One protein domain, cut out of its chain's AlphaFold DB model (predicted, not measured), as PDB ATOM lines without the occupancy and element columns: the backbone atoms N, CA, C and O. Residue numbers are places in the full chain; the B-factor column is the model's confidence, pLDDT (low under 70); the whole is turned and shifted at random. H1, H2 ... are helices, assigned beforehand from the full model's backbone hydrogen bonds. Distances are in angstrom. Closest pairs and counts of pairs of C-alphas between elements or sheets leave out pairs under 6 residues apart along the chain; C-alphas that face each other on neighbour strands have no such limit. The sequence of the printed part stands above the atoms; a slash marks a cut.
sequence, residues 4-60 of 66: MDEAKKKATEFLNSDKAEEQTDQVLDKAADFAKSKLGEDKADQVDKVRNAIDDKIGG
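Overview. This is residues 4 to 60 of the 66 residues of an uncharacterized protein of Corynebacterium oculi (UniProt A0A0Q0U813). Three helices make an open, shallow U: the long helix H2 is its base, and H1 and H3 rise from the two ends of H2 on the same side as two arms. The space between the arms is empty, and each arm meets the base only at a corner. The printed part has 57 residues, with three named helices in the order H1, H2, H3 and no named strand, and its class is all helix. The whole is extended, with a radius of gyration of the C-alphas of 16.7 A, and flat, spanning 46 by 29 by 12 A.

Arrangement. H1, residues 4 to 15, and H2, residues 18 to 40, only just touch, with 3 pairs of C-alphas within 8 A, and touch only at the corner by their tight link. Residues 14 to 15 of H1 alone touch residues 20 to 24 of H2. The closest C-alphas are those of Leu 15 and Glu 21, 6.1 A apart. The lines of H1 and H2 are about perpendicular, at 73 degrees. H2 has a kink of 25 degrees near residue 25. H3, residues 44 to 60, is near H2, but the two meet only through their link. H1 and H3 are apart. In H1 every O i to N i+4 pair is within hydrogen-bond range; in H2 17 of 19 are, and in H3 12 of 13.

Along the chain. H1 begins at C-alpha 4 (105.826, 85.837, 92.084) and is 16.2 A long from first to last C-alpha. H2 runs 30.7 A, from C-alpha 18 (93.546, 74.785, 74.943) to C-alpha 40. H3 runs 22.4 A and ends at C-alpha 60 (138.395, 77.405, 89.744).

Size, cuts and confidence. The two C-alphas farthest apart are those of Lys 19 and Gly 60, at 47.9 A. The printed part has no cut, and both links are tight. The mean pLDDT of the printed part is 74.7; residues 19, 21, 36, 38 to 45 and 58 to 60 are under 70.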
ATOM      1  N   MET A   4     105.134  86.626  93.112       90.25
ATOM      2  CA  MET A   4     105.826  85.837  92.084       90.25
ATOM      3  C   MET A   4     105.211  84.445  91.871       90.25
ATOM      4  O   MET A   4     105.198  83.939  90.751       90.25
ATOM      5  N   ASP A   5     104.686  83.847  92.937       87.75
ATOM      6  CA  ASP A   5     104.004  82.552  92.907       87.75
ATOM      7  C   ASP A   5     102.656  82.681  92.188       87.75
ATOM      8  O   ASP A   5     102.312  81.875  91.328       87.75
ATOM      9  N   GLU A   6     101.937  83.771  92.462       87.19
ATOM     10  CA  GLU A   6     100.654  84.082  91.831       87.19
ATOM     11  C   GLU A   6     100.807  84.453  90.350       87.19
ATOM     12  O   GLU A   6     100.021  84.010  89.511       87.19
ATOM     13  N   ALA A   7     101.865  85.191  90.004       86.25
ATOM     14  CA  ALA A   7     102.227  85.476  88.620       86.25
ATOM     15  C   ALA A   7     102.596  84.197  87.852       86.25
ATOM     16  O   ALA A   7     102.108  83.997  86.740       86.25
ATOM     17  N   LYS A   8     103.396  83.300  88.453       84.69
ATOM     18  CA  LYS A   8     103.695  81.981  87.870       84.69
ATOM     19  C   LYS A   8     102.425  81.180  87.644       84.69
ATOM     20  O   LYS A   8     102.230  80.669  86.552       84.69
ATOM     21  N   LYS A   9     101.555  81.101  88.650       86.50
ATOM     22  CA  LYS A   9     100.328  80.310  88.584       86.50
ATOM     23  C   LYS A   9      99.387  80.809  87.487       86.50
ATOM     24  O   LYS A   9      98.953  80.009  86.670       86.50
ATOM     25  N   LYS A  10      99.175  82.127  87.391       83.38
ATOM     26  CA  LYS A  10      98.386  82.743  86.309       83.38
ATOM     27  C   LYS A  10      99.007  82.523  84.930       83.38
ATOM     28  O   LYS A  10      98.276  82.260  83.983       83.38
ATOM     29  N   ALA A  11     100.332  82.613  84.810       80.06
ATOM     30  CA  ALA A  11     101.021  82.318  83.557       80.06
ATOM     31  C   ALA A  11     100.857  80.841  83.168       80.06
ATOM     32  O   ALA A  11     100.541  80.546  82.023       80.06
ATOM     33  N   THR A  12     101.005  79.919  84.122       79.69
ATOM     34  CA  THR A  12     100.796  78.483  83.915       79.69
ATOM     35  C   THR A  12      99.348  78.165  83.548       79.69
ATOM     36  O   THR A  12      99.137  77.398  82.622       79.69
ATOM     37  N   GLU A  13      98.351  78.753  84.211       82.88
ATOM     38  CA  GLU A  13      96.933  78.569  83.858       82.88
ATOM     39  C   GLU A  13      96.603  79.140  82.479       82.88
ATOM     40  O   GLU A  13      95.875  78.509  81.719       82.88
ATOM     41  N   PHE A  14      97.158  80.306  82.136       79.19
ATOM     42  CA  PHE A  14      96.993  80.876  80.806       79.19
ATOM     43  C   PHE A  14      97.576  79.932  79.752       79.19
ATOM     44  O   PHE A  14      96.846  79.567  78.841       79.19
ATOM     45  N   LEU A  15      98.822  79.474  79.930       75.56
ATOM     46  CA  LEU A  15      99.519  78.544  79.031       75.56
ATOM     47  C   LEU A  15      98.851  77.162  78.920       75.56
ATOM     48  O   LEU A  15      98.886  76.581  77.848       75.56
ATOM     49  N   ASN A  16      98.231  76.648  79.990       77.94
ATOM     50  CA  ASN A  16      97.532  75.351  79.992       77.94
ATOM     51  C   ASN A  16      96.097  75.416  79.441       77.94
ATOM     52  O   ASN A  16      95.378  74.422  79.506       77.94
ATOM     53  N   SER A  17      95.626  76.568  78.954       77.06
ATOM     54  CA  SER A  17      94.332  76.613  78.268       77.06
ATOM     55  C   SER A  17      94.478  76.109  76.830       77.06
ATOM     56  O   SER A  17      95.420  76.506  76.151       77.06
ATOM     57  N   ASP A  18      93.522  75.319  76.323       70.69
ATOM     58  CA  ASP A  18      93.546  74.785  74.943       70.69
ATOM     59  C   ASP A  18      93.731  75.882  73.875       70.69
ATOM     60  O   ASP A  18      94.335  75.681  72.826       70.69
ATOM     61  N   LYS A  19      93.232  77.095  74.149       66.62
ATOM     62  CA  LYS A  19      93.413  78.268  73.278       66.62
ATOM     63  C   LYS A  19      94.820  78.846  73.333       66.62
ATOM     64  O   LYS A  19      95.282  79.420  72.351       66.62
ATOM     65  N   ALA A  20      95.463  78.776  74.491       70.06
ATOM     66  CA  ALA A  20      96.829  79.225  74.627       70.06
ATOM     67  C   ALA A  20      97.795  78.194  74.084       70.06
ATOM     68  O   ALA A  20      98.758  78.628  73.493       70.06
ATOM     69  N   GLU A  21      97.556  76.893  74.207       66.75
ATOM     70  CA  GLU A  21      98.448  75.867  73.655       66.75
ATOM     71  C   GLU A  21      98.704  76.111  72.155       66.75
ATOM     72  O   GLU A  21      99.844  76.302  71.744       66.75
ATOM     73  N   GLU A  22      97.650  76.315  71.357       71.88
ATOM     74  CA  GLU A  22      97.784  76.560  69.911       71.88
ATOM     75  C   GLU A  22      98.419  77.927  69.575       71.88
ATOM     76  O   GLU A  22      99.234  78.049  68.655       71.88
ATOM     77  N   GLN A  23      98.063  78.984  70.318       76.62
ATOM     78  CA  GLN A  23      98.608  80.325  70.074       76.62
ATOM     79  C   GLN A  23     100.019  80.507  70.641       76.62
ATOM     80  O   GLN A  23     100.826  81.239  70.065       76.62
ATOM     81  N   THR A  24     100.323  79.868  71.767       73.75
ATOM     82  CA  THR A  24     101.633  79.922  72.408       73.75
ATOM     83  C   THR A  24     102.612  78.986  71.751       73.75
ATOM     84  O   THR A  24     103.734  79.435  71.624       73.75
ATOM     85  N   ASP A  25     102.236  77.825  71.216       75.88
ATOM     86  CA  ASP A  25     103.163  77.020  70.410       75.88
ATOM     87  C   ASP A  25     103.657  77.808  69.199       75.88
ATOM     88  O   ASP A  25     104.857  77.963  69.013       75.88
ATOM     89  N   GLN A  26     102.768  78.448  68.434       78.62
ATOM     90  CA  GLN A  26     103.195  79.237  67.271       78.62
ATOM     91  C   GLN A  26     104.036  80.467  67.645       78.62
ATOM     92  O   GLN A  26     104.949  80.858  66.911       78.62
ATOM     93  N   VAL A  27     103.716  81.125  68.764       82.75
ATOM     94  CA  VAL A  27     104.469  82.292  69.245       82.75
ATOM     95  C   VAL A  27     105.799  81.874  69.868       82.75
ATOM     96  O   VAL A  27     106.800  82.546  69.636       82.75
ATOM     97  N   LEU A  28     105.827  80.782  70.630       81.06
ATOM     98  CA  LEU A  28     107.018  80.217  71.254       81.06
ATOM     99  C   LEU A  28     107.939  79.622  70.203       81.06
ATOM    100  O   LEU A  28     109.129  79.877  70.303       81.06
ATOM    101  N   ASP A  29     107.428  78.941  69.178       81.94
ATOM    102  CA  ASP A  29     108.226  78.458  68.051       81.94
ATOM    103  C   ASP A  29     108.846  79.628  67.301       81.94
ATOM    104  O   ASP A  29     110.056  79.663  67.114       81.94
ATOM    105  N   LYS A  30     108.074  80.674  66.978       84.00
ATOM    106  CA  LYS A  30     108.643  81.876  66.346       84.00
ATOM    107  C   LYS A  30     109.636  82.601  67.241       84.00
ATOM    108  O   LYS A  30     110.634  83.112  66.742       84.00
ATOM    109  N   ALA A  31     109.379  82.682  68.542       78.19
ATOM    110  CA  ALA A  31     110.302  83.287  69.492       78.19
ATOM    111  C   ALA A  31     111.565  82.434  69.655       78.19
ATOM    112  O   ALA A  31     112.655  82.991  69.741       78.19
ATOM    113  N   ALA A  32     111.437  81.109  69.653       73.81
ATOM    114  CA  ALA A  32     112.525  80.149  69.734       73.81
ATOM    115  C   ALA A  32     113.338  80.108  68.443       73.81
ATOM    116  O   ALA A  32     114.552  79.995  68.531       73.81
ATOM    117  N   ASP A  33     112.721  80.264  67.273       78.38
ATOM    118  CA  ASP A  33     113.394  80.389  65.980       78.38
ATOM    119  C   ASP A  33     114.050  81.754  65.826       78.38
ATOM    120  O   ASP A  33     115.193  81.840  65.391       78.38
ATOM    121  N   PHE A  34     113.387  82.834  66.240       80.56
ATOM    122  CA  PHE A  34     113.990  84.164  66.253       80.56
ATOM    123  C   PHE A  34     115.159  84.221  67.232       80.56
ATOM    124  O   PHE A  34     116.209  84.772  66.908       80.56
ATOM    125  N   ALA A  35     115.010  83.607  68.406       73.38
ATOM    126  CA  ALA A  35     116.093  83.404  69.348       73.38
ATOM    127  C   ALA A  35     117.169  82.510  68.723       73.38
ATOM    128  O   ALA A  35     118.288  82.954  68.600       73.38
ATOM    129  N   LYS A  36     116.900  81.308  68.222       68.69
ATOM    130  CA  LYS A  36     117.923  80.467  67.572       68.69
ATOM    131  C   LYS A  36     118.592  81.142  66.377       68.69
ATOM    132  O   LYS A  36     119.770  80.924  66.172       68.69
ATOM    133  N   SER A  37     117.905  81.990  65.626       71.06
ATOM    134  CA  SER A  37     118.499  82.751  64.526       71.06
ATOM    135  C   SER A  37     119.380  83.893  65.046       71.06
ATOM    136  O   SER A  37     120.517  84.043  64.616       71.06
ATOM    137  N   LYS A  38     118.917  84.651  66.048       68.12
ATOM    138  CA  LYS A  38     119.689  85.732  66.693       68.12
ATOM    139  C   LYS A  38     120.774  85.243  67.654       68.12
ATOM    140  O   LYS A  38     121.681  85.996  67.973       68.12
ATOM    141  N   LEU A  39     120.640  84.040  68.196       65.69
ATOM    142  CA  LEU A  39     121.483  83.455  69.238       65.69
ATOM    143  C   LEU A  39     122.345  82.304  68.678       65.69
ATOM    144  O   LEU A  39     123.401  82.015  69.220       65.69
ATOM    145  N   GLY A  40     121.934  81.633  67.607       63.25
ATOM    146  CA  GLY A  40     122.662  80.501  67.026       63.25
ATOM    147  C   GLY A  40     123.890  80.923  66.227       63.25
ATOM    148  O   GLY A  40     124.916  80.260  66.328       63.25
ATOM    149  N   GLU A  41     123.826  82.049  65.511       60.19
ATOM    150  CA  GLU A  41     125.004  82.640  64.852       60.19
ATOM    151  C   GLU A  41     125.737  83.650  65.757       60.19
ATOM    152  O   GLU A  41     126.961  83.692  65.752       60.19
ATOM    153  N   ASP A  42     125.018  84.406  66.597       60.69
ATOM    154  CA  ASP A  42     125.570  85.536  67.379       60.69
ATOM    155  C   ASP A  42     125.819  85.217  68.874       60.69
ATOM    156  O   ASP A  42     126.482  85.967  69.594       60.69
ATOM    157  N   LYS A  43     125.274  84.108  69.400       59.97
ATOM    158  CA  LYS A  43     125.428  83.709  70.813       59.97
ATOM    159  C   LYS A  43     126.078  82.358  71.042       59.97
ATOM    160  O   LYS A  43     126.191  82.004  72.209       59.97
ATOM    161  N   ALA A  44     126.615  81.672  70.037       62.47
ATOM    162  CA  ALA A  44     127.670  80.693  70.320       62.47
ATOM    163  C   ALA A  44     128.759  81.357  71.191       62.47
ATOM    164  O   ALA A  44     129.039  80.892  72.290       62.47
ATOM    165  N   ASP A  45     129.177  82.572  70.819       63.94
ATOM    166  CA  ASP A  45     130.096  83.406  71.601       63.94
ATOM    167  C   ASP A  45     129.565  83.846  72.974       63.94
ATOM    168  O   ASP A  45     130.336  83.975  73.922       63.94
ATOM    169  N   GLN A  46     128.264  84.121  73.128       72.75
ATOM    170  CA  GLN A  46     127.716  84.501  74.440       72.75
ATOM    171  C   GLN A  46     127.468  83.298  75.344       72.75
ATOM    172  O   GLN A  46     127.639  83.421  76.552       72.75
ATOM    173  N   VAL A  47     127.068  82.158  74.787       70.19
ATOM    174  CA  VAL A  47     126.949  80.890  75.504       70.19
ATOM    175  C   VAL A  47     128.338  80.439  75.932       70.19
ATOM    176  O   VAL A  47     128.500  80.106  77.100       70.19
ATOM    177  N   ASP A  48     129.349  80.541  75.067       73.06
ATOM    178  CA  ASP A  48     130.741  80.265  75.420       73.06
ATOM    179  C   ASP A  48     131.299  81.284  76.415       73.06
ATOM    180  O   ASP A  48     131.940  80.887  77.381       73.06
ATOM    181  N   LYS A  49     130.999  82.586  76.291       74.75
ATOM    182  CA  LYS A  49     131.380  83.582  77.313       74.75
ATOM    183  C   LYS A  49     130.715  83.328  78.654       74.75
ATOM    184  O   LYS A  49     131.366  83.471  79.681       74.75
ATOM    185  N   VAL A  50     129.430  82.981  78.669       79.00
ATOM    186  CA  VAL A  50     128.709  82.651  79.902       79.00
ATOM    187  C   VAL A  50     129.257  81.356  80.486       79.00
ATOM    188  O   VAL A  50     129.536  81.315  81.678       79.00
ATOM    189  N   ARG A  51     129.489  80.327  79.668       75.94
ATOM    190  CA  ARG A  51     130.082  79.057  80.087       75.94
ATOM    191  C   ARG A  51     131.490  79.248  80.633       75.94
ATOM    192  O   ARG A  51     131.756  78.723  81.700       75.94
ATOM    193  N   ASN A  52     132.338  80.030  79.972       78.19
ATOM    194  CA  ASN A  52     133.680  80.364  80.450       78.19
ATOM    195  C   ASN A  52     133.625  81.216  81.716       78.19
ATOM    196  O   ASN A  52     134.342  80.932  82.657       78.19
ATOM    197  N   ALA A  53     132.736  82.208  81.809       80.62
ATOM    198  CA  ALA A  53     132.583  82.998  83.031       80.62
ATOM    199  C   ALA A  53     132.070  82.153  84.211       80.62
ATOM    200  O   ALA A  53     132.394  82.430  85.367       80.62
ATOM    201  N   ILE A  54     131.253  81.138  83.927       79.88
ATOM    202  CA  ILE A  54     130.802  80.148  84.900       79.88
ATOM    203  C   ILE A  54     131.944  79.177  85.229       79.88
ATOM    204  O   ILE A  54     132.155  78.927  86.407       79.88
ATOM    205  N   ASP A  55     132.711  78.676  84.260       77.44
ATOM    206  CA  ASP A  55     133.859  77.781  84.482       77.44
ATOM    207  C   ASP A  55     134.990  78.485  85.245       77.44
ATOM    208  O   ASP A  55     135.523  77.944  86.203       77.44
ATOM    209  N   ASP A  56     135.273  79.751  84.960       76.19
ATOM    210  CA  ASP A  56     136.227  80.552  85.732       76.19
ATOM    211  C   ASP A  56     135.751  80.761  87.178       76.19
ATOM    212  O   ASP A  56     136.545  80.740  88.120       76.19
ATOM    213  N   LYS A  57     134.440  80.940  87.392       73.69
ATOM    214  CA  LYS A  57     133.867  81.130  88.737       73.69
ATOM    215  C   LYS A  57     133.654  79.826  89.509       73.69
ATOM    216  O   LYS A  57     133.692  79.852  90.740       73.69
ATOM    217  N   ILE A  58     133.380  78.721  88.822       69.00
ATOM    218  CA  ILE A  58     132.996  77.425  89.405       69.00
ATOM    219  C   ILE A  58     134.128  76.400  89.260       69.00
ATOM    220  O   ILE A  58     134.519  75.775  90.246       69.00
ATOM    221  N   GLY A  59     134.693  76.248  88.065       56.00
ATOM    222  CA  GLY A  59     135.814  75.360  87.735       56.00
ATOM    223  C   GLY A  59     137.142  75.738  88.400       56.00
ATOM    224  O   GLY A  59     137.971  74.858  88.639       56.00
ATOM    225  N   GLY A  60     137.301  76.988  88.853       54.31
ATOM    226  CA  GLY A  60     138.395  77.405  89.744       54.31
ATOM    227  C   GLY A  60     138.405  76.721  91.124       54.31
ATOM    228  O   GLY A  60     139.361  76.884  91.874       54.31
TER     229      GLY A  60